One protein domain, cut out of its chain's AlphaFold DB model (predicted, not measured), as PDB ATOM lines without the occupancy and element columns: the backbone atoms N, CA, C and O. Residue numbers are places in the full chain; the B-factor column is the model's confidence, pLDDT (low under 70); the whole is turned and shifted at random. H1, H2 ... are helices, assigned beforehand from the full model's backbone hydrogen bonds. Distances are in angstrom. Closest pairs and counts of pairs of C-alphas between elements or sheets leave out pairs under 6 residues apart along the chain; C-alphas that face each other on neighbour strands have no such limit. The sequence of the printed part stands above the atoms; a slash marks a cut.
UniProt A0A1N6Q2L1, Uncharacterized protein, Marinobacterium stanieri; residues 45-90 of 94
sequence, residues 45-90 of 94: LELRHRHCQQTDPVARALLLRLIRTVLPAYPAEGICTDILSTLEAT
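This is residues 45 to 90 of the 94 residues of an uncharacterized protein of Marinobacterium stanieri (UniProt A0A1N6Q2L1). Three helices that touch nowhere make a flat, open shape: H1 and H2 form a corner at their tight link, residues 71 to 82 fold back from H2 through the middle, and H3 leads away from there. The printed part has 46 residues, with H1, H2 and H3 in that order, no named strand, and the class all helix. It is only just compact, close to loose, with a radius of gyration of the C-alphas of 11.3 A and spans of 29 by 26 by 12 A.

Start with H1, residues 45 to 54, and cross the tight link to H2, residues 57 to 70; the two are only just apart, their closest C-alphas 8.5 A from each other. Residues 54 to 59, of which 57 to 59 belong to H2, stand free. H3, residues 83 to 90, is apart from both H1 and H2. In H1, H2 and H3 every O i to N i+4 pair is within hydrogen-bond range.

Find C-alpha 45 at (36.174, 88.210, 71.005); from there H1 runs 13.7 A to Gln 54. H2 runs 20.4 A from Pro 57, and H3 runs 10.7 A from Ile 83 to C-alpha 90 at (56.733, 82.858, 71.570).

The C-alphas farthest apart, of Asp 56 and Thr 90, are 29.9 A apart. The printed part has no cut, and the link from H2 to H3 is long, with 12 residues. Mean pLDDT of the printed part is 83.9; look for values under 70 at residues 83 to 90.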
ATOM      1  N   LEU A  45      35.739  87.442  69.833       83.25
ATOM      2  CA  LEU A  45      36.174  88.210  71.005       83.25
ATOM      3  C   LEU A  45      35.050  88.354  72.032       83.25
ATOM      4  O   LEU A  45      35.281  88.180  73.229       83.25
ATOM      5  N   GLU A  46      33.827  88.614  71.576       85.81
ATOM      6  CA  GLU A  46      32.663  88.726  72.449       85.81
ATOM      7  C   GLU A  46      32.329  87.389  73.130       85.81
ATOM      8  O   GLU A  46      32.124  87.332  74.346       85.81
ATOM      9  N   LEU A  47      32.338  86.290  72.368       85.94
ATOM     10  CA  LEU A  47      32.135  84.939  72.893       85.94
ATOM     11  C   LEU A  47      33.207  84.570  73.916       85.94
ATOM     12  O   LEU A  47      32.881  84.038  74.979       85.94
ATOM     13  N   ARG A  48      34.473  84.891  73.634       87.56
ATOM     14  CA  ARG A  48      35.568  84.715  74.590       87.56
ATOM     15  C   ARG A  48      35.313  85.521  75.857       87.56
ATOM     16  O   ARG A  48      35.444  84.976  76.949       87.56
ATOM     17  N   HIS A  49      34.952  86.796  75.733       87.56
ATOM     18  CA  HIS A  49      34.701  87.653  76.886       87.56
ATOM     19  C   HIS A  49      33.590  87.079  77.772       87.56
ATOM     20  O   HIS A  49      33.793  86.897  78.974       87.56
ATOM     21  N   ARG A  50      32.453  86.696  77.175       88.19
ATOM     22  CA  ARG A  50      31.355  86.028  77.887       88.19
ATOM     23  C   ARG A  50      31.813  84.722  78.528       88.19
ATOM     24  O   ARG A  50      31.559  84.505  79.710       88.19
ATOM     25  N   HIS A  51      32.549  83.888  77.800       87.25
ATOM     26  CA  HIS A  51      33.073  82.639  78.341       87.25
ATOM     27  C   HIS A  51      33.966  82.871  79.569       87.25
ATOM     28  O   HIS A  51      33.793  82.215  80.596       87.25
ATOM     29  N   CYS A  52      34.882  83.837  79.496       88.81
ATOM     30  CA  CYS A  52      35.856  84.096  80.551       88.81
ATOM     31  C   CYS A  52      35.272  84.822  81.774       88.81
ATOM     32  O   CYS A  52      35.793  84.614  82.869       88.81
ATOM     33  N   GLN A  53      34.224  85.638  81.608       88.94
ATOM     34  CA  GLN A  53      33.656  86.469  82.683       88.94
ATOM     35  C   GLN A  53      32.341  85.935  83.266       88.94
ATOM     36  O   GLN A  53      32.056  86.165  84.435       88.94
ATOM     37  N   GLN A  54      31.517  85.259  82.461       87.69
ATOM     38  CA  GLN A  54      30.127  84.938  82.821       87.69
ATOM     39  C   GLN A  54      29.877  83.441  83.040       87.69
ATOM     40  O   GLN A  54      28.808  83.064  83.513       87.69
ATOM     41  N   THR A  55      30.834  82.576  82.695       86.38
ATOM     42  CA  THR A  55      30.696  81.122  82.884       86.38
ATOM     43  C   THR A  55      31.127  80.710  84.288       86.38
ATOM     44  O   THR A  55      32.043  81.303  84.857       86.38
ATOM     45  N   ASP A  56      30.514  79.649  84.820       90.62
ATOM     46  CA  ASP A  56      30.922  79.036  86.085       90.62
ATOM     47  C   ASP A  56      32.422  78.661  86.076       90.62
ATOM     48  O   ASP A  56      32.868  77.900  85.201       90.62
ATOM     49  N   PRO A  57      33.223  79.168  87.033       87.88
ATOM     50  CA  PRO A  57      34.661  78.920  87.069       87.88
ATOM     51  C   PRO A  57      35.009  77.439  87.259       87.88
ATOM     52  O   PRO A  57      36.036  76.990  86.741       87.88
ATOM     53  N   VAL A  58      34.170  76.665  87.958       91.81
ATOM     54  CA  VAL A  58      34.431  75.240  88.218       91.81
ATOM     55  C   VAL A  58      34.253  74.420  86.942       91.81
ATOM     56  O   VAL A  58      35.159  73.677  86.556       91.81
ATOM     57  N   ALA A  59      33.129  74.595  86.244       89.56
ATOM     58  CA  ALA A  59      32.886  73.959  84.954       89.56
ATOM     59  C   ALA A  59      33.987  74.296  83.934       89.56
ATOM     60  O   ALA A  59      34.477  73.406  83.232       89.56
ATOM     61  N   ARG A  60      34.441  75.558  83.895       90.00
ATOM     62  CA  ARG A  60      35.543  75.990  83.021       90.00
ATOM     63  C   ARG A  60      36.850  75.267  83.343       90.00
ATOM     64  O   ARG A  60      37.511  74.766  82.434       90.00
ATOM     65  N   ALA A  61      37.220  75.194  84.619       90.12
ATOM     66  CA  ALA A  61      38.446  74.527  85.051       90.12
ATOM     67  C   ALA A  61      38.428  73.023  84.732       90.12
ATOM     68  O   ALA A  61      39.437  72.476  84.283       90.12
ATOM     69  N   LEU A  62      37.279  72.362  84.904       93.06
ATOM     70  CA  LEU A  62      37.099  70.956  84.533       93.06
ATOM     71  C   LEU A  62      37.263  70.738  83.029       93.06
ATOM     72  O   LEU A  62      38.002  69.846  82.613       93.06
ATOM     73  N   LEU A  63      36.621  71.571  82.213       91.88
ATOM     74  CA  LEU A  63      36.722  71.473  80.761       91.88
ATOM     75  C   LEU A  63      38.163  71.708  80.288       91.88
ATOM     76  O   LEU A  63      38.686  70.945  79.478       91.88
ATOM     77  N   LEU A  64      38.844  72.701  80.860       92.38
ATOM     78  CA  LEU A  64      40.247  72.973  80.570       92.38
ATOM     79  C   LEU A  64      41.156  71.807  80.973       92.38
ATOM     80  O   LEU A  64      42.052  71.431  80.217       92.38
ATOM     81  N   ARG A  65      40.908  71.194  82.136       92.94
ATOM     82  CA  ARG A  65      41.632  69.999  82.580       92.94
ATOM     83  C   ARG A  65      41.498  68.882  81.550       92.94
ATOM     84  O   ARG A  65      42.516  68.313  81.170       92.94
ATOM     85  N   LEU A  66      40.278  68.609  81.080       94.62
ATOM     86  CA  LEU A  66      40.007  67.591  80.064       94.62
ATOM     87  C   LEU A  66      40.726  67.902  78.749       94.62
ATOM     88  O   LEU A  66      41.426  67.037  78.228       94.62
ATOM     89  N   ILE A  67      40.649  69.139  78.255       92.56
ATOM     90  CA  ILE A  67      41.359  69.549  77.035       92.56
ATOM     91  C   ILE A  67      42.856  69.275  77.175       92.56
ATOM     92  O   ILE A  67      43.451  68.667  76.291       92.56
ATOM     93  N   ARG A  68      43.459  69.641  78.310       94.06
ATOM     94  CA  ARG A  68      44.894  69.440  78.547       94.06
ATOM     95  C   ARG A  68      45.308  67.977  78.688       94.06
ATOM     96  O   ARG A  68      46.486  67.679  78.519       94.06
ATOM     97  N   THR A  69      44.379  67.058  78.972       94.62
ATOM     98  CA  THR A  69      44.687  65.618  78.902       94.62
ATOM     99  C   THR A  69      44.868  65.131  77.468       94.62
ATOM    100  O   THR A  69      45.673  64.238  77.232       94.62
ATOM    101  N   VAL A  70      44.153  65.735  76.513       96.06
ATOM    102  CA  VAL A  70      44.225  65.389  75.086       96.06
ATOM    103  C   VAL A  70      45.308  66.209  74.377       96.06
ATOM    104  O   VAL A  70      46.011  65.704  73.507       96.06
ATOM    105  N   LEU A  71      45.464  67.473  74.769       93.06
ATOM    106  CA  LEU A  71      46.382  68.449  74.191       93.06
ATOM    107  C   LEU A  71      47.289  69.011  75.298       93.06
ATOM    108  O   LEU A  71      46.994  70.066  75.861       93.06
ATOM    109  N   PRO A  72      48.403  68.338  75.635       88.38
ATOM    110  CA  PRO A  72      49.255  68.740  76.758       88.38
ATOM    111  C   PRO A  72      49.912  70.116  76.565       88.38
ATOM    112  O   PRO A  72      50.151  70.819  77.548       88.38
ATOM    113  N   ALA A  73      50.135  70.525  75.310       88.75
ATOM    114  CA  ALA A  73      50.646  71.846  74.939       88.75
ATOM    115  C   ALA A  73      49.590  72.967  75.013       88.75
ATOM    116  O   ALA A  73      49.902  74.125  74.749       88.75
ATOM    117  N   TYR A  74      48.334  72.648  75.348       85.00
ATOM    118  CA  TYR A  74      47.286  73.657  75.450       85.00
ATOM    119  C   TYR A  74      47.536  74.596  76.653       85.00
ATOM    120  O   TYR A  74      47.933  74.109  77.724       85.00
ATOM    121  N   PRO A  75      47.297  75.918  76.516       86.31
ATOM    122  CA  PRO A  75      47.652  76.911  77.529       86.31
ATOM    123  C   PRO A  75      47.022  76.668  78.902       86.31
ATOM    124  O   PRO A  75      45.923  76.117  79.024       86.31
ATOM    125  N   ALA A  76      47.698  77.140  79.953       85.56
ATOM    126  CA  ALA A  76      47.250  76.952  81.330       85.56
ATOM    127  C   ALA A  76      45.995  77.741  81.703       85.56
ATOM    128  O   ALA A  76      45.196  77.227  82.479       85.56
ATOM    129  N   GLU A  77      45.792  78.914  81.106       84.25
ATOM    130  CA  GLU A  77      44.562  79.710  81.255       84.25
ATOM    131  C   GLU A  77      43.536  79.396  80.140       84.25
ATOM    132  O   GLU A  77      42.453  79.983  80.083       84.25
ATOM    133  N   GLY A  78      43.866  78.471  79.227       86.25
ATOM    134  CA  GLY A  78      43.060  78.132  78.055       86.25
ATOM    135  C   GLY A  78      42.786  79.330  77.148       86.25
ATOM    136  O   GLY A  78      43.620  80.210  77.011       86.25
ATOM    137  N   ILE A  79      41.590  79.404  76.558       85.75
ATOM    138  CA  ILE A  79      41.186  80.521  75.683       85.75
ATOM    139  C   ILE A  79      41.142  81.886  76.398       85.75
ATOM    140  O   ILE A  79      40.989  82.922  75.755       85.75
ATOM    141  N   CYS A  80      41.258  81.905  77.727       87.44
ATOM    142  CA  CYS A  80      41.285  83.132  78.506       87.44
ATOM    143  C   CYS A  80      42.693  83.735  78.645       87.44
ATOM    144  O   CYS A  80      42.760  84.887  79.067       87.44
ATOM    145  N   THR A  81      43.775  83.053  78.227       81.38
ATOM    146  CA  THR A  81      45.129  83.651  78.165       81.38
ATOM    147  C   THR A  81      45.125  84.897  77.299       81.38
ATOM    148  O   THR A  81      44.579  84.880  76.193       81.38
ATOM    149  N   ASP A  82      45.755  85.972  77.758       73.44
ATOM    150  CA  ASP A  82      45.965  87.141  76.912       73.44
ATOM    151  C   ASP A  82      46.789  86.735  75.676       73.44
ATOM    152  O   ASP A  82      47.874  86.161  75.769       73.44
ATOM    153  N   ILE A  83      46.194  86.920  74.494       66.38
ATOM    154  CA  ILE A  83      46.779  86.442  73.236       66.38
ATOM    155  C   ILE A  83      47.993  87.303  72.895       66.38
ATOM    156  O   ILE A  83      48.964  86.775  72.364       66.38
ATOM    157  N   LEU A  84      47.968  88.592  73.254       63.19
ATOM    158  CA  LEU A  84      49.083  89.497  73.008       63.19
ATOM    159  C   LEU A  84      50.304  89.073  73.828       63.19
ATOM    160  O   LEU A  84      51.372  88.861  73.267       63.19
ATOM    161  N   SER A  85      50.105  88.792  75.120       60.09
ATOM    162  CA  SER A  85      51.187  88.310  75.984       60.09
ATOM    163  C   SER A  85      51.689  86.916  75.594       60.09
ATOM    164  O   SER A  85      52.825  86.558  75.881       60.09
ATOM    165  N   THR A  86      50.835  86.092  74.975       60.72
ATOM    166  CA  THR A  86      51.223  84.747  74.523       60.72
ATOM    167  C   THR A  86      52.056  84.805  73.240       60.72
ATOM    168  O   THR A  86      52.984  84.017  73.099       60.72
ATOM    169  N   LEU A  87      51.754  85.741  72.332       62.28
ATOM    170  CA  LEU A  87      52.522  85.962  71.102       62.28
ATOM    171  C   LEU A  87      53.919  86.519  71.402       62.28
ATOM    172  O   LEU A  87      54.902  86.014  70.866       62.28
ATOM    173  N   GLU A  88      54.013  87.476  72.327       61.16
ATOM    174  CA  GLU A  88      55.295  88.033  72.783       61.16
ATOM    175  C   GLU A  88      56.189  86.964  73.435       61.16
ATOM    176  O   GLU A  88      57.391  86.926  73.193       61.16
ATOM    177  N   ALA A  89      55.603  86.031  74.195       60.38
ATOM    178  CA  ALA A  89      56.347  84.934  74.816       60.38
ATOM    179  C   ALA A  89      56.874  83.892  73.810       60.38
ATOM    180  O   ALA A  89      57.839  83.186  74.104       60.38
ATOM    181  N   THR A  90      56.251  83.758  72.634       59.12
ATOM    182  CA  THR A  90      56.733  82.858  71.570       59.12
ATOM    183  C   THR A  90      57.844  83.457  70.712       59.12
ATOM    184  O   THR A  90      58.612  82.689  70.136       59.12
TER     185      THR A  90